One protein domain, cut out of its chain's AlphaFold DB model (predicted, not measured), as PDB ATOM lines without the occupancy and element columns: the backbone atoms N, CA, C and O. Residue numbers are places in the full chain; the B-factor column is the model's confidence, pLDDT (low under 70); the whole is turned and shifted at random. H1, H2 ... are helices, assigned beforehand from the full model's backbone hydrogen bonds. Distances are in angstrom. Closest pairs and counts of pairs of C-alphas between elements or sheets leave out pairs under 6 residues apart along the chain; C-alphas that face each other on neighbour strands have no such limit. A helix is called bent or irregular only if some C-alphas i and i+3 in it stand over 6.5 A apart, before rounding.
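AT A GLANCE: This is residues 19 to 71 of the 84 residues of the protein "Putative conserved protein" of Rhizobium favelukesii (UniProt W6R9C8). Three short helices, set at large angles to one another with their centres in a triangle, follow a long looped stretch, residues 19 to 36, that has no named element. H3 lies at one end of the longest axis and the loop round Thr 25 at the other, with H1 and H2 between them. The printed part has 53 residues with three named helices, in the order H1, H2, H3, and no named strand; the class is all helix, with 27 residues in the helices. The whole is compact, with a radius of gyration of the C-alphas of 10.5 A, and the C-alphas span 32 by 23 by 18 A.

HOW THE PARTS SIT: Start at Cys 19 and go along residues 19 to 36; near their end, residues 31 to 32 pair with residues 35 to 36, antiparallel, in stretches too short to be named strands. Next comes H1, residues 37 to 44, and after a short link H2, residues 51 to 56. H1 and H2 only just touch, with 3 pairs of C-alphas within 8 A. To see where, look at the C-alphas of His 37 and Val 54, their closest, 6.1 A apart. The two helices run the same way at a steep tilt of 61 degrees. A tight link of 2 residues leads on to H3, residues 59 to 71, yet H2 and H3 are apart. H3 is close to H1 but not clearly touching it: their closest C-alphas, those of His 43 and Ile 65, are 6.7 A apart. The lines of H1 and H3 are about perpendicular, at 77 degrees. In H1, H2 and H3 every O i to N i+4 pair is within hydrogen-bond range.

IN THESE COORDINATES: Find C-alpha 37 at (212.515, 234.312, 207.043); from there H1 runs 10.4 A to C-alpha 44. H2 begins at C-alpha 51, at (215.345, 229.706, 202.686), and measures 8.6 A to C-alpha 56. H3, the longest helix with 13 residues, covers 18.3 A from C-alpha 59 to C-alpha 71, which you find at (195.597, 241.175, 214.841). No helix is bent.

THE WHOLE: Look at Thr 25 and Arg 71 for the two C-alphas farthest apart, at 32.4 A; the first and last printed C-alphas, those of Cys 19 and Arg 71, are 24.6 A apart. The printed part has no cut, and neither link between helices is long. In the B-factor column, the mean pLDDT of the printed part is 74.9, and confidence is low, under 70, at residues 19 to 29 and at residue 71.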
ATOM      1  N   CYS A  19     206.771 235.875 193.594       61.19
ATOM      2  CA  CYS A  19     207.777 236.906 193.858       61.19
ATOM      3  C   CYS A  19     208.814 236.485 194.918       61.19
ATOM      4  O   CYS A  19     209.044 237.186 195.906       61.19
ATOM      5  N   TYR A  20     209.386 235.289 194.756       60.69
ATOM      6  CA  TYR A  20     210.502 234.847 195.584       60.69
ATOM      7  C   TYR A  20     211.738 235.651 195.186       60.69
ATOM      8  O   TYR A  20     212.224 235.527 194.061       60.69
ATOM      9  N   SER A  21     212.242 236.472 196.099       57.69
ATOM     10  CA  SER A  21     213.474 237.225 195.893       57.69
ATOM     11  C   SER A  21     214.514 236.758 196.904       57.69
ATOM     12  O   SER A  21     214.384 236.969 198.107       57.69
ATOM     13  N   ASP A  22     215.550 236.109 196.380       58.59
ATOM     14  CA  ASP A  22     216.794 235.786 197.079       58.59
ATOM     15  C   ASP A  22     217.902 236.623 196.435       58.59
ATOM     16  O   ASP A  22     218.772 236.134 195.720       58.59
ATOM     17  N   ALA A  23     217.780 237.948 196.551       51.12
ATOM     18  CA  ALA A  23     218.809 238.844 196.051       51.12
ATOM     19  C   ALA A  23     219.961 238.843 197.060       51.12
ATOM     20  O   ALA A  23     219.867 239.456 198.118       51.12
ATOM     21  N   GLN A  24     221.059 238.164 196.724       47.22
ATOM     22  CA  GLN A  24     222.282 238.081 197.537       47.22
ATOM     23  C   GLN A  24     222.891 239.463 197.876       47.22
ATOM     24  O   GLN A  24     223.697 239.580 198.793       47.22
ATOM     25  N   THR A  25     222.490 240.515 197.154       50.19
ATOM     26  CA  THR A  25     222.885 241.916 197.370       50.19
ATOM     27  C   THR A  25     222.049 242.653 198.418       50.19
ATOM     28  O   THR A  25     222.427 243.751 198.819       50.19
ATOM     29  N   ASP A  26     220.914 242.096 198.846       50.53
ATOM     30  CA  ASP A  26     220.023 242.728 199.813       50.53
ATOM     31  C   ASP A  26     220.263 242.130 201.205       50.53
ATOM     32  O   ASP A  26     220.131 240.927 201.434       50.53
ATOM     33  N   SER A  27     220.629 242.975 202.168       50.16
ATOM     34  CA  SER A  27     220.890 242.564 203.555       50.16
ATOM     35  C   SER A  27     219.651 241.984 204.279       50.16
ATOM     36  O   SER A  27     219.755 241.603 205.447       50.16
ATOM     37  N   GLY A  28     218.484 241.911 203.617       52.34
ATOM     38  CA  GLY A  28     217.225 241.363 204.130       52.34
ATOM     39  C   GLY A  28     217.054 239.837 204.037       52.34
ATOM     40  O   GLY A  28     216.230 239.279 204.769       52.34
ATOM     41  N   GLY A  29     217.850 239.140 203.217       62.69
ATOM     42  CA  GLY A  29     217.790 237.677 203.076       62.69
ATOM     43  C   GLY A  29     216.524 237.146 202.368       62.69
ATOM     44  O   GLY A  29     215.730 237.924 201.833       62.69
ATOM     45  N   PRO A  30     216.313 235.813 202.360       70.31
ATOM     46  CA  PRO A  30     215.237 235.168 201.605       70.31
ATOM     47  C   PRO A  30     213.864 235.700 202.019       70.31
ATOM     48  O   PRO A  30     213.468 235.607 203.192       70.31
ATOM     49  N   THR A  31     213.146 236.249 201.037       73.81
ATOM     50  CA  THR A  31     211.841 236.894 201.215       73.81
ATOM     51  C   THR A  31     210.869 236.421 200.137       73.81
ATOM     52  O   THR A  31     211.206 236.368 198.952       73.81
ATOM     53  N   LYS A  32     209.640 236.080 200.538       77.44
ATOM     54  CA  LYS A  32     208.563 235.682 199.618       77.44
ATOM     55  C   LYS A  32     207.253 236.340 200.041       77.44
ATOM     56  O   LYS A  32     206.944 236.358 201.228       77.44
ATOM     57  N   TYR A  33     206.504 236.911 199.094       73.75
ATOM     58  CA  TYR A  33     205.280 237.695 199.362       73.75
ATOM     59  C   TYR A  33     205.470 238.862 200.354       73.75
ATOM     60  O   TYR A  33     204.546 239.216 201.078       73.75
ATOM     61  N   GLY A  34     206.679 239.432 200.444       74.50
ATOM     62  CA  GLY A  34     207.010 240.459 201.445       74.50
ATOM     63  C   GLY A  34     207.197 239.931 202.876       74.50
ATOM     64  O   GLY A  34     207.390 240.719 203.799       74.50
ATOM     65  N   ILE A  35     207.171 238.609 203.074       77.81
ATOM     66  CA  ILE A  35     207.416 237.948 204.358       77.81
ATOM     67  C   ILE A  35     208.860 237.447 204.379       77.81
ATOM     68  O   ILE A  35     209.279 236.646 203.538       77.81
ATOM     69  N   THR A  36     209.622 237.932 205.356       82.38
ATOM     70  CA  THR A  36     211.018 237.529 205.570       82.38
ATOM     71  C   THR A  36     211.103 236.210 206.338       82.38
ATOM     72  O   THR A  36     210.194 235.866 207.102       82.38
ATOM     73  N   HIS A  37     212.232 235.502 206.226       81.62
ATOM     74  CA  HIS A  37     212.515 234.312 207.043       81.62
ATOM     75  C   HIS A  37     212.314 234.542 208.554       81.62
ATOM     76  O   HIS A  37     211.838 233.645 209.242       81.62
ATOM     77  N   LYS A  38     212.608 235.745 209.072       82.81
ATOM     78  CA  LYS A  38     212.400 236.103 210.490       82.81
ATOM     79  C   LYS A  38     210.922 236.153 210.862       82.81
ATOM     80  O   LYS A  38     210.535 235.660 211.916       82.81
ATOM     81  N   THR A  39     210.098 236.743 209.999       84.19
ATOM     82  CA  THR A  39     208.646 236.818 210.206       84.19
ATOM     83  C   THR A  39     208.025 235.424 210.174       84.19
ATOM     84  O   THR A  39     207.211 235.098 211.036       84.19
ATOM     85  N   LEU A  40     208.462 234.581 209.234       84.25
ATOM     86  CA  LEU A  40     208.028 233.188 209.162       84.25
ATOM     87  C   LEU A  40     208.481 232.391 210.400       84.25
ATOM     88  O   LEU A  40     207.694 231.636 210.962       84.25
ATOM     89  N   ALA A  41     209.713 232.605 210.869       86.50
ATOM     90  CA  ALA A  41     210.242 231.989 212.088       86.50
ATOM     91  C   ALA A  41     209.409 232.343 213.323       86.50
ATOM     92  O   ALA A  41     208.988 231.451 214.056       86.50
ATOM     93  N   ALA A  42     209.098 233.629 213.501       85.25
ATOM     94  CA  ALA A  42     208.272 234.106 214.603       85.25
ATOM     95  C   ALA A  42     206.850 233.521 214.564       85.25
ATOM     96  O   ALA A  42     206.319 233.153 215.608       85.25
ATOM     97  N   HIS A  43     206.254 233.395 213.375       82.25
ATOM     98  CA  HIS A  43     204.930 232.793 213.210       82.25
ATOM     99  C   HIS A  43     204.916 231.296 213.549       82.25
ATOM    100  O   HIS A  43     204.006 230.822 214.224       82.25
ATOM    101  N   LEU A  44     205.946 230.559 213.123       82.19
ATOM    102  CA  LEU A  44     206.087 229.128 213.403       82.19
ATOM    103  C   LEU A  44     206.605 228.835 214.824       82.19
ATOM    104  O   LEU A  44     206.641 227.675 215.228       82.19
ATOM    105  N   GLY A  45     207.039 229.855 215.573       84.50
ATOM    106  CA  GLY A  45     207.686 229.684 216.879       84.50
ATOM    107  C   GLY A  45     209.073 229.034 216.797       84.50
ATOM    108  O   GLY A  45     209.531 228.425 217.761       84.50
ATOM    109  N   LEU A  46     209.737 229.135 215.644       83.88
ATOM    110  CA  LEU A  46     211.065 228.574 215.401       83.88
ATOM    111  C   LEU A  46     212.141 229.652 215.552       83.88
ATOM    112  O   LEU A  46     211.924 230.815 215.231       83.88
ATOM    113  N   ALA A  47     213.337 229.257 215.994       81.94
ATOM    114  CA  ALA A  47     214.469 230.181 216.111       81.94
ATOM    115  C   ALA A  47     215.012 230.625 214.739       81.94
ATOM    116  O   ALA A  47     215.503 231.741 214.587       81.94
ATOM    117  N   HIS A  48     214.931 229.749 213.735       78.88
ATOM    118  CA  HIS A  48     215.405 230.005 212.382       78.88
ATOM    119  C   HIS A  48     214.636 229.133 211.385       78.88
ATOM    120  O   HIS A  48     214.295 227.992 211.694       78.88
ATOM    121  N   VAL A  49     214.383 229.656 210.184       82.88
ATOM    122  CA  VAL A  49     213.683 228.938 209.112       82.88
ATOM    123  C   VAL A  49     214.557 228.970 207.861       82.88
ATOM    124  O   VAL A  49     215.016 230.051 207.486       82.88
ATOM    125  N   PRO A  50     214.816 227.820 207.214       81.81
ATOM    126  CA  PRO A  50     215.670 227.788 206.038       81.81
ATOM    127  C   PRO A  50     215.019 228.508 204.839       81.81
ATOM    128  O   PRO A  50     213.788 228.517 204.723       81.81
ATOM    129  N   PRO A  51     215.827 229.051 203.906       78.12
ATOM    130  CA  PRO A  51     215.345 229.706 202.686       78.12
ATOM    131  C   PRO A  51     214.395 228.823 201.875       78.12
ATOM    132  O   PRO A  51     213.400 229.300 201.338       78.12
ATOM    133  N   GLU A  52     214.650 227.516 201.847       80.12
ATOM    134  CA  GLU A  52     213.790 226.534 201.184       80.12
ATOM    135  C   GLU A  52     212.366 226.548 201.736       80.12
ATOM    136  O   GLU A  52     211.408 226.396 200.979       80.12
ATOM    137  N   ARG A  53     212.199 226.798 203.043       82.50
ATOM    138  CA  ARG A  53     210.868 226.912 203.634       82.50
ATOM    139  C   ARG A  53     210.178 228.217 203.274       82.50
ATOM    140  O   ARG A  53     208.984 228.199 202.993       82.50
ATOM    141  N   VAL A  54     210.927 229.314 203.210       80.62
ATOM    142  CA  VAL A  54     210.413 230.593 202.699       80.62
ATOM    143  C   VAL A  54     209.977 230.434 201.242       80.62
ATOM    144  O   VAL A  54     208.912 230.906 200.857       80.62
ATOM    145  N   LYS A  55     210.746 229.688 200.442       78.25
ATOM    146  CA  LYS A  55     210.422 229.372 199.047       78.25
ATOM    147  C   LYS A  55     209.210 228.447 198.914       78.25
ATOM    148  O   LYS A  55     208.402 228.649 198.010       78.25
ATOM    149  N   ALA A  56     209.050 227.477 199.811       83.06
ATOM    150  CA  ALA A  56     207.915 226.552 199.836       83.06
ATOM    151  C   ALA A  56     206.620 227.171 200.399       83.06
ATOM    152  O   ALA A  56     205.558 226.568 200.255       83.06
ATOM    153  N   MET A  57     206.692 228.362 201.006       80.81
ATOM    154  CA  MET A  57     205.537 229.048 201.585       80.81
ATOM    155  C   MET A  57     204.441 229.271 200.540       80.81
ATOM    156  O   MET A  57     204.689 229.763 199.426       80.81
ATOM    157  N   THR A  58     203.220 228.909 200.919       81.19
ATOM    158  CA  THR A  58     202.030 229.075 200.080       81.19
ATOM    159  C   THR A  58     201.402 230.456 200.275       81.19
ATOM    160  O   THR A  58     201.627 231.118 201.284       81.19
ATOM    161  N   ILE A  59     200.578 230.894 199.317       79.12
ATOM    162  CA  ILE A  59     199.802 232.139 199.451       79.12
ATOM    163  C   ILE A  59     198.857 232.093 200.657       79.12
ATOM    164  O   ILE A  59     198.656 233.118 201.300       79.12
ATOM    165  N   ASN A  60     198.299 230.921 200.984       80.19
ATOM    166  CA  ASN A  60     197.430 230.769 202.151       80.19
ATOM    167  C   ASN A  60     198.206 230.986 203.454       80.19
ATOM    168  O   ASN A  60     197.774 231.791 204.269       80.19
ATOM    169  N   GLU A  61     199.383 230.365 203.606       82.00
ATOM    170  CA  GLU A  61     200.251 230.623 204.766       82.00
ATOM    171  C   GLU A  61     200.642 232.101 204.857       82.00
ATOM    172  O   GLU A  61     200.574 232.701 205.927       82.00
ATOM    173  N   ALA A  62     200.998 232.719 203.728       82.81
ATOM    174  CA  ALA A  62     201.318 234.140 203.704       82.81
ATOM    175  C   ALA A  62     200.130 235.001 204.172       82.81
ATOM    176  O   ALA A  62     200.309 235.918 204.975       82.81
ATOM    177  N   ALA A  63     198.913 234.688 203.719       82.94
ATOM    178  CA  ALA A  63     197.700 235.380 204.145       82.94
ATOM    179  C   ALA A  63     197.455 235.230 205.655       82.94
ATOM    180  O   ALA A  63     197.188 236.231 206.322       82.94
ATOM    181  N   GLU A  64     197.616 234.028 206.214       84.25
ATOM    182  CA  GLU A  64     197.456 233.791 207.655       84.25
ATOM    183  C   GLU A  64     198.477 234.573 208.494       84.25
ATOM    184  O   GLU A  64     198.122 235.152 209.527       84.25
ATOM    185  N   ILE A  65     199.728 234.663 208.032       84.00
ATOM    186  CA  ILE A  65     200.775 235.471 208.678       84.00
ATOM    187  C   ILE A  65     200.390 236.956 208.679       84.00
ATOM    188  O   ILE A  65     200.523 237.630 209.708       84.00
ATOM    189  N   TYR A  66     199.878 237.478 207.560       79.44
ATOM    190  CA  TYR A  66     199.389 238.857 207.479       79.44
ATOM    191  C   TYR A  66     198.207 239.109 208.424       79.44
ATOM    192  O   TYR A  66     198.195 240.129 209.120       79.44
ATOM    193  N   GLU A  67     197.246 238.186 208.500       81.88
ATOM    194  CA  GLU A  67     196.096 238.298 209.405       81.88
ATOM    195  C   GLU A  67     196.524 238.288 210.878       81.88
ATOM    196  O   GLU A  67     196.080 239.132 211.665       81.88
ATOM    197  N   GLN A  68     197.424 237.380 211.264       80.44
ATOM    198  CA  GLN A  68     197.946 237.335 212.630       80.44
ATOM    199  C   GLN A  68     198.732 238.597 212.990       80.44
ATOM    200  O   GLN A  68     198.524 239.161 214.066       80.44
ATOM    201  N   SER A  69     199.594 239.070 212.089       73.88
ATOM    202  CA  SER A  69     200.361 240.302 212.289       73.88
ATOM    203  C   SER A  69     199.436 241.515 212.464       73.88
ATOM    204  O   SER A  69     199.594 242.296 213.407       73.88
ATOM    205  N   ALA A  70     198.395 241.631 211.632       72.50
ATOM    206  CA  ALA A  70     197.385 242.683 211.752       72.50
ATOM    207  C   ALA A  70     196.622 242.617 213.089       72.50
ATOM    208  O   ALA A  70     196.398 243.655 213.723       72.50
ATOM    209  N   ARG A  71     196.268 241.408 213.549       65.75
ATOM    210  CA  ARG A  71     195.597 241.175 214.841       65.75
ATOM    211  C   ARG A  71     196.480 241.540 216.037       65.75
ATOM    212  O   ARG A  71     196.005 242.165 216.983       65.75
TER     213      ARG A  71